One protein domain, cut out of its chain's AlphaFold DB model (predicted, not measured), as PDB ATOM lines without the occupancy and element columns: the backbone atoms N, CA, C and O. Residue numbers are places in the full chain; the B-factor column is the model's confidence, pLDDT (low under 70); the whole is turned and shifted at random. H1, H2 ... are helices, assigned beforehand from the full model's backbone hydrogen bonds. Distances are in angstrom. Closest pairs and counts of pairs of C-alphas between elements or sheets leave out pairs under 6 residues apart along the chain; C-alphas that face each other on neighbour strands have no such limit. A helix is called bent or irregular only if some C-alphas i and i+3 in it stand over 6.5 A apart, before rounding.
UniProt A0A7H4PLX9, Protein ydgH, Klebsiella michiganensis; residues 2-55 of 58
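Overview. This is residues 2 to 55 of the 58 residues of the protein "Protein ydgH" of Klebsiella michiganensis (UniProt A0A7H4PLX9). One long helix, H1, sticks out as an arm with the stretch after it, residues 2 to 21, and at the far end of this arm the printed part spreads into a wide, open loop. The short helices H2 and H3 lie at separate places on that loop, with the long unnamed stretch of residues 33 to 48 sweeping between them, and no helix packs on another. The printed part has 54 residues with three named helices, in the order H1, H2, H3, and no named strand; the class is all helix, though under half of the residues, 26 of the 54, are in named elements. The whole is extended, with a radius of gyration of the C-alphas of 19.0 A, and its C-alphas span 51 by 31 by 17 A, a flat outline.

Along the chain. H1 is residues 2 to 17 and measures 22.4 A from first to last C-alpha, from C-alpha 2 at (-50.118, -37.368, -84.320) to C-alpha 17 at (-46.255, -37.195, -62.266). H2, residues 28 to 32, measures 6.1 A and begins with C-alpha 28 at (-52.475, -28.648, -32.735). H3, residues 49 to 53, measures 7.3 A and ends with C-alpha 53 at (-41.748, -37.610, -40.529). None of the three helices is bent or irregular.

Arrangement. H1 touches no helix. Its N-to-C direction has the components 0.09, 0.05 and 0.99 along x, y and z. H1 and H2 are apart, with no C-alpha of the one within 8 A of the other. H2 and H3 are apart by the same measure, and so are H1 and H3. Residues 26 to 41, of which 28 to 32 belong to H2, stand free. Residues 45 to 51, of which 49 to 51 belong to H3, stand free too. In H1 and H2 every backbone O i to N i+4 pair is within hydrogen-bond range; in H3 the count is 0 of 1, while 2 of 2 O i to N i+3 pairs are within range.

Size, cuts and confidence. The two C-alphas farthest apart are those of Lys 2 and Arg 45, at 52.8 A. The first and last printed C-alphas, Lys 2 and Gly 55, are 41.3 A apart. The printed part has no cut. The link from H1 to H2, 10 residues, is short but not tight, and the link from H2 to H3, 16 residues, is long. The C-alphas of residues 33 to 48 lie 15 to 22 A from the mean of the C-alphas. The mean pLDDT of the printed part is 83.3; the model's confidence is low, under 70, at residue 2, residues 15 to 21 and residue 55.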
ATOM      1  N   LYS A   2     -50.009 -36.560 -85.557       68.06
ATOM      2  CA  LYS A   2     -50.118 -37.368 -84.320       68.06
ATOM      3  C   LYS A   2     -48.913 -37.298 -83.366       68.06
ATOM      4  O   LYS A   2     -49.114 -37.287 -82.159       68.06
ATOM      5  N   LEU A   3     -47.683 -37.201 -83.881       76.00
ATOM      6  CA  LEU A   3     -46.476 -37.220 -83.038       76.00
ATOM      7  C   LEU A   3     -46.351 -35.977 -82.145       76.00
ATOM      8  O   LEU A   3     -46.030 -36.096 -80.971       76.00
ATOM      9  N   LYS A   4     -46.665 -34.795 -82.686       77.25
ATOM     10  CA  LYS A   4     -46.620 -33.528 -81.938       77.25
ATOM     11  C   LYS A   4     -47.623 -33.538 -80.779       77.25
ATOM     12  O   LYS A   4     -47.269 -33.192 -79.661       77.25
ATOM     13  N   ASN A   5     -48.841 -34.016 -81.037       77.44
ATOM     14  CA  ASN A   5     -49.886 -34.136 -80.022       77.44
ATOM     15  C   ASN A   5     -49.539 -35.200 -78.971       77.44
ATOM     16  O   ASN A   5     -49.794 -34.985 -77.792       77.44
ATOM     17  N   SER A   6     -48.920 -36.312 -79.380       77.31
ATOM     18  CA  SER A   6     -48.451 -37.345 -78.449       77.31
ATOM     19  C   SER A   6     -47.322 -36.839 -77.556       77.31
ATOM     20  O   SER A   6     -47.332 -37.116 -76.365       77.31
ATOM     21  N   LEU A   7     -46.367 -36.082 -78.102       83.62
ATOM     22  CA  LEU A   7     -45.255 -35.528 -77.331       83.62
ATOM     23  C   LEU A   7     -45.745 -34.486 -76.321       83.62
ATOM     24  O   LEU A   7     -45.307 -34.483 -75.176       83.62
ATOM     25  N   LEU A   8     -46.697 -33.646 -76.730       85.62
ATOM     26  CA  LEU A   8     -47.323 -32.661 -75.855       85.62
ATOM     27  C   LEU A   8     -48.142 -33.326 -74.738       85.62
ATOM     28  O   LEU A   8     -48.046 -32.912 -73.587       85.62
ATOM     29  N   ALA A   9     -48.881 -34.396 -75.048       82.38
ATOM     30  CA  ALA A   9     -49.598 -35.182 -74.045       82.38
ATOM     31  C   ALA A   9     -48.641 -35.864 -73.053       82.38
ATOM     32  O   ALA A   9     -48.861 -35.789 -71.846       82.38
ATOM     33  N   SER A  10     -47.553 -36.472 -73.538       77.94
ATOM     34  CA  SER A  10     -46.540 -37.099 -72.679       77.94
ATOM     35  C   SER A  10     -45.797 -36.083 -71.813       77.94
ATOM     36  O   SER A  10     -45.523 -36.369 -70.652       77.94
ATOM     37  N   ALA A  11     -45.503 -34.889 -72.336       81.25
ATOM     38  CA  ALA A  11     -44.899 -33.807 -71.563       81.25
ATOM     39  C   ALA A  11     -45.838 -33.317 -70.450       81.25
ATOM     40  O   ALA A  11     -45.407 -33.174 -69.310       81.25
ATOM     41  N   LEU A  12     -47.129 -33.138 -70.750       81.94
ATOM     42  CA  LEU A  12     -48.122 -32.732 -69.755       81.94
ATOM     43  C   LEU A  12     -48.302 -33.799 -68.658       81.94
ATOM     44  O   LEU A  12     -48.330 -33.466 -67.476       81.94
ATOM     45  N   LEU A  13     -48.340 -35.087 -69.021       81.06
ATOM     46  CA  LEU A  13     -48.376 -36.184 -68.042       81.06
ATOM     47  C   LEU A  13     -47.095 -36.263 -67.197       81.06
ATOM     48  O   LEU A  13     -47.166 -36.486 -65.991       81.06
ATOM     49  N   ALA A  14     -45.922 -36.065 -67.801       76.69
ATOM     50  CA  ALA A  14     -44.659 -36.060 -67.069       76.69
ATOM     51  C   ALA A  14     -44.597 -34.909 -66.049       76.69
ATOM     52  O   ALA A  14     -44.078 -35.097 -64.950       76.69
ATOM     53  N   THR A  15     -45.176 -33.742 -66.370       69.25
ATOM     54  CA  THR A  15     -45.239 -32.612 -65.426       69.25
ATOM     55  C   THR A  15     -46.139 -32.866 -64.219       69.25
ATOM     56  O   THR A  15     -45.833 -32.376 -63.137       69.25
ATOM     57  N   THR A  16     -47.216 -33.648 -64.354       67.00
ATOM     58  CA  THR A  16     -48.101 -33.960 -63.218       67.00
ATOM     59  C   THR A  16     -47.566 -35.105 -62.359       67.00
ATOM     60  O   THR A  16     -47.743 -35.094 -61.141       67.00
ATOM     61  N   ALA A  17     -46.857 -36.061 -62.966       65.38
ATOM     62  CA  ALA A  17     -46.255 -37.195 -62.266       65.38
ATOM     63  C   ALA A  17     -45.077 -36.806 -61.354       65.38
ATOM     64  O   ALA A  17     -44.756 -37.542 -60.422       65.38
ATOM     65  N   LEU A  18     -44.448 -35.647 -61.579       65.25
ATOM     66  CA  LEU A  18     -43.323 -35.156 -60.779       65.25
ATOM     67  C   LEU A  18     -43.776 -34.337 -59.557       65.25
ATOM     68  O   LEU A  18     -43.191 -33.307 -59.233       65.25
ATOM     69  N   SER A  19     -44.840 -34.764 -58.884       62.53
ATOM     70  CA  SER A  19     -45.314 -34.121 -57.659       62.53
ATOM     71  C   SER A  19     -44.974 -34.989 -56.446       62.53
ATOM     72  O   SER A  19     -45.690 -35.928 -56.098       62.53
ATOM     73  N   ALA A  20     -43.846 -34.679 -55.798       63.53
ATOM     74  CA  ALA A  20     -43.458 -35.277 -54.523       63.53
ATOM     75  C   ALA A  20     -44.417 -34.786 -53.425       63.53
ATOM     76  O   ALA A  20     -44.231 -33.716 -52.851       63.53
ATOM     77  N   HIS A  21     -45.481 -35.546 -53.176       67.50
ATOM     78  CA  HIS A  21     -46.432 -35.251 -52.111       67.50
ATOM     79  C   HIS A  21     -45.858 -35.719 -50.773       67.50
ATOM     80  O   HIS A  21     -45.853 -36.913 -50.476       67.50
ATOM     81  N   ALA A  22     -45.371 -34.772 -49.975       73.75
ATOM     82  CA  ALA A  22     -45.107 -34.990 -48.560       73.75
ATOM     83  C   ALA A  22     -46.380 -34.701 -47.754       73.75
ATOM     84  O   ALA A  22     -47.174 -33.834 -48.125       73.75
ATOM     85  N   ALA A  23     -46.573 -35.420 -46.652       80.25
ATOM     86  CA  ALA A  23     -47.620 -35.073 -45.705       80.25
ATOM     87  C   ALA A  23     -47.263 -33.747 -45.016       80.25
ATOM     88  O   ALA A  23     -46.122 -33.544 -44.601       80.25
ATOM     89  N   THR A  24     -48.239 -32.849 -44.897       86.31
ATOM     90  CA  THR A  24     -48.076 -31.597 -44.152       86.31
ATOM     91  C   THR A  24     -48.318 -31.849 -42.669       86.31
ATOM     92  O   THR A  24     -49.347 -32.416 -42.299       86.31
ATOM     93  N   GLU A  25     -47.400 -31.400 -41.816       88.00
ATOM     94  CA  GLU A  25     -47.607 -31.400 -40.367       88.00
ATOM     95  C   GLU A  25     -48.652 -30.339 -39.992       88.00
ATOM     96  O   GLU A  25     -48.536 -29.170 -40.362       88.00
ATOM     97  N   LEU A  26     -49.703 -30.763 -39.291       91.56
ATOM     98  CA  LEU A  26     -50.777 -29.878 -38.845       91.56
ATOM     99  C   LEU A  26     -50.420 -29.249 -37.501       91.56
ATOM    100  O   LEU A  26     -49.862 -29.916 -36.628       91.56
ATOM    101  N   THR A  27     -50.820 -27.993 -37.296       93.75
ATOM    102  CA  THR A  27     -50.745 -27.395 -35.957       93.75
ATOM    103  C   THR A  27     -51.756 -28.074 -35.019       93.75
ATOM    104  O   THR A  27     -52.757 -28.633 -35.491       93.75
ATOM    105  N   PRO A  28     -51.554 -28.029 -33.690       91.19
ATOM    106  CA  PRO A  28     -52.475 -28.648 -32.735       91.19
ATOM    107  C   PRO A  28     -53.929 -28.180 -32.895       91.19
ATOM    108  O   PRO A  28     -54.858 -28.975 -32.776       91.19
ATOM    109  N   GLU A  29     -54.131 -26.904 -33.222       95.00
ATOM    110  CA  GLU A  29     -55.447 -26.293 -33.415       95.00
ATOM    111  C   GLU A  29     -56.141 -26.840 -34.669       95.00
ATOM    112  O   GLU A  29     -57.331 -27.154 -34.638       95.00
ATOM    113  N   GLN A  30     -55.393 -27.001 -35.768       91.81
ATOM    114  CA  GLN A  30     -55.906 -27.582 -37.013       91.81
ATOM    115  C   GLN A  30     -56.232 -29.067 -36.846       91.81
ATOM    116  O   GLN A  30     -57.268 -29.531 -37.322       91.81
ATOM    117  N   ALA A  31     -55.378 -29.809 -36.138       90.44
ATOM    118  CA  ALA A  31     -55.604 -31.218 -35.847       90.44
ATOM    119  C   ALA A  31     -56.836 -31.433 -34.954       90.44
ATOM    120  O   ALA A  31     -57.588 -32.376 -35.178       90.44
ATOM    121  N   ALA A  32     -57.091 -30.547 -33.983       91.62
ATOM    122  CA  ALA A  32     -58.261 -30.634 -33.107       91.62
ATOM    123  C   ALA A  32     -59.597 -30.419 -33.842       91.62
ATOM    124  O   ALA A  32     -60.628 -30.934 -33.411       91.62
ATOM    125  N   ALA A  33     -59.586 -29.681 -34.956       95.12
ATOM    126  CA  ALA A  33     -60.767 -29.455 -35.786       95.12
ATOM    127  C   ALA A  33     -61.138 -30.666 -36.666       95.12
ATOM    128  O   ALA A  33     -62.218 -30.689 -37.257       95.12
ATOM    129  N   LEU A  34     -60.255 -31.664 -36.773       91.56
ATOM    130  CA  LEU A  34     -60.402 -32.804 -37.671       91.56
ATOM    131  C   LEU A  34     -60.435 -34.116 -36.883       91.56
ATOM    132  O   LEU A  34     -59.695 -34.315 -35.924       91.56
ATOM    133  N   LYS A  35     -61.273 -35.062 -37.316       93.62
ATOM    134  CA  LYS A  35     -61.229 -36.432 -36.794       93.62
ATOM    135  C   LYS A  35     -60.169 -37.226 -37.569       93.62
ATOM    136  O   LYS A  35     -60.339 -37.377 -38.780       93.62
ATOM    137  N   PRO A  36     -59.126 -37.774 -36.917       92.00
ATOM    138  CA  PRO A  36     -58.159 -38.630 -37.595       92.00
ATOM    139  C   PRO A  36     -58.846 -39.869 -38.174       92.00
ATOM    140  O   PRO A  36     -59.638 -40.518 -37.486       92.00
ATOM    141  N   TYR A  37     -58.544 -40.184 -39.434       92.50
ATOM    142  CA  TYR A  37     -58.999 -41.420 -40.075       92.50
ATOM    143  C   TYR A  37     -58.228 -42.638 -39.546       92.50
ATOM    144  O   TYR A  37     -58.834 -43.666 -39.260       92.50
ATOM    145  N   ASP A  38     -56.915 -42.488 -39.367       90.88
ATOM    146  CA  ASP A  38     -56.019 -43.518 -38.844       90.88
ATOM    147  C   ASP A  38     -54.930 -42.883 -37.960       90.88
ATOM    148  O   ASP A  38     -54.720 -41.665 -37.986       90.88
ATOM    149  N   ARG A  39     -54.247 -43.699 -37.154       90.06
ATOM    150  CA  ARG A  39     -53.109 -43.297 -36.325       90.06
ATOM    151  C   ARG A  39     -51.925 -44.214 -36.604       90.06
ATOM    152  O   ARG A  39     -51.918 -45.373 -36.203       90.06
ATOM    153  N   VAL A  40     -50.872 -43.645 -37.178       89.81
ATOM    154  CA  VAL A  40     -49.607 -44.346 -37.405       89.81
ATOM    155  C   VAL A  40     -48.691 -44.160 -36.195       89.81
ATOM    156  O   VAL A  40     -48.514 -43.047 -35.703       89.81
ATOM    157  N   VAL A  41     -48.095 -45.253 -35.714       91.12
ATOM    158  CA  VAL A  41     -47.032 -45.230 -34.700       91.12
ATOM    159  C   VAL A  41     -45.743 -45.689 -35.363       91.12
ATOM    160  O   VAL A  41     -45.690 -46.774 -35.939       91.12
ATOM    161  N   VAL A  42     -44.702 -44.865 -35.279       88.38
ATOM    162  CA  VAL A  42     -43.410 -45.133 -35.912       88.38
ATOM    163  C   VAL A  42     -42.380 -45.440 -34.829       88.38
ATOM    164  O   VAL A  42     -42.181 -44.649 -33.909       88.38
ATOM    165  N   THR A  43     -41.704 -46.584 -34.940       91.38
ATOM    166  CA  THR A  43     -40.625 -46.995 -34.028       91.38
ATOM    167  C   THR A  43     -39.361 -47.298 -34.819       91.38
ATOM    168  O   THR A  43     -39.417 -48.020 -35.813       91.38
ATOM    169  N   GLY A  44     -38.215 -46.790 -34.377       90.00
ATOM    170  CA  GLY A  44     -36.951 -46.994 -35.077       90.00
ATOM    171  C   GLY A  44     -35.827 -46.132 -34.518       90.00
ATOM    172  O   GLY A  44     -35.999 -45.438 -33.516       90.00
ATOM    173  N   ARG A  45     -34.663 -46.187 -35.175       92.62
ATOM    174  CA  ARG A  45     -33.515 -45.339 -34.848       92.62
ATOM    175  C   ARG A  45     -33.465 -44.163 -35.821       92.62
ATOM    176  O   ARG A  45     -33.132 -44.351 -36.988       92.62
ATOM    177  N   PHE A  46     -33.782 -42.975 -35.323       92.50
ATOM    178  CA  PHE A  46     -33.775 -41.717 -36.071       92.50
ATOM    179  C   PHE A  46     -32.606 -40.850 -35.609       92.50
ATOM    180  O   PHE A  46     -32.249 -40.897 -34.430       92.50
ATOM    181  N   ASN A  47     -31.994 -40.084 -36.515       93.44
ATOM    182  CA  ASN A  47     -30.919 -39.164 -36.136       93.44
ATOM    183  C   ASN A  47     -31.500 -37.820 -35.673       93.44
ATOM    184  O   ASN A  47     -30.939 -37.182 -34.786       93.44
ATOM    185  N   ALA A  48     -32.644 -37.424 -36.235       90.94
ATOM    186  CA  ALA A  48     -33.423 -36.253 -35.853       90.94
ATOM    187  C   ALA A  48     -34.935 -36.550 -35.845       90.94
ATOM    188  O   ALA A  48     -35.400 -37.506 -36.460       90.94
ATOM    189  N   ILE A  49     -35.724 -35.700 -35.177       86.12
ATOM    190  CA  ILE A  49     -37.193 -35.845 -35.115       86.12
ATOM    191  C   ILE A  49     -37.838 -35.734 -36.505       86.12
ATOM    192  O   ILE A  49     -38.748 -36.497 -36.817       86.12
ATOM    193  N   GLY A  50     -37.325 -34.851 -37.369       85.62
ATOM    194  CA  GLY A  50     -37.811 -34.715 -38.747       85.62
ATOM    195  C   GLY A  50     -37.614 -35.976 -39.598       85.62
ATOM    196  O   GLY A  50     -38.419 -36.235 -40.491       85.62
ATOM    197  N   ASP A  51     -36.615 -36.809 -39.284       87.06
ATOM    198  CA  ASP A  51     -36.363 -38.062 -40.012       87.06
ATOM    199  C   ASP A  51     -37.530 -39.041 -39.854       87.06
ATOM    200  O   ASP A  51     -37.833 -39.802 -40.772       87.06
ATOM    201  N   ALA A  52     -38.202 -39.012 -38.698       86.44
ATOM    202  CA  ALA A  52     -39.365 -39.850 -38.447       86.44
ATOM    203  C   ALA A  52     -40.566 -39.443 -39.310       86.44
ATOM    204  O   ALA A  52     -41.364 -40.310 -39.646       86.44
ATOM    205  N   GLY A  53     -40.676 -38.162 -39.691       83.06
ATOM    206  CA  GLY A  53     -41.748 -37.610 -40.529       83.06
ATOM    207  C   GLY A  53     -41.495 -37.711 -42.040       83.06
ATOM    208  O   GLY A  53     -42.438 -37.665 -42.823       83.06
ATOM    209  N   ALA A  54     -40.236 -37.873 -42.457       75.94
ATOM    210  CA  ALA A  54     -39.834 -37.917 -43.867       75.94
ATOM    211  C   ALA A  54     -40.077 -39.280 -44.552       75.94
ATOM    212  O   ALA A  54     -39.892 -39.415 -45.765       75.94
ATOM    213  N   GLY A  55     -40.454 -40.306 -43.784       68.56
ATOM    214  CA  GLY A  55     -40.736 -41.642 -44.297       68.56
ATOM    215  C   GLY A  55     -42.049 -41.707 -45.078       68.56
ATOM    216  O   GLY A  55     -43.032 -41.053 -44.746       68.56
TER     217      GLY A  55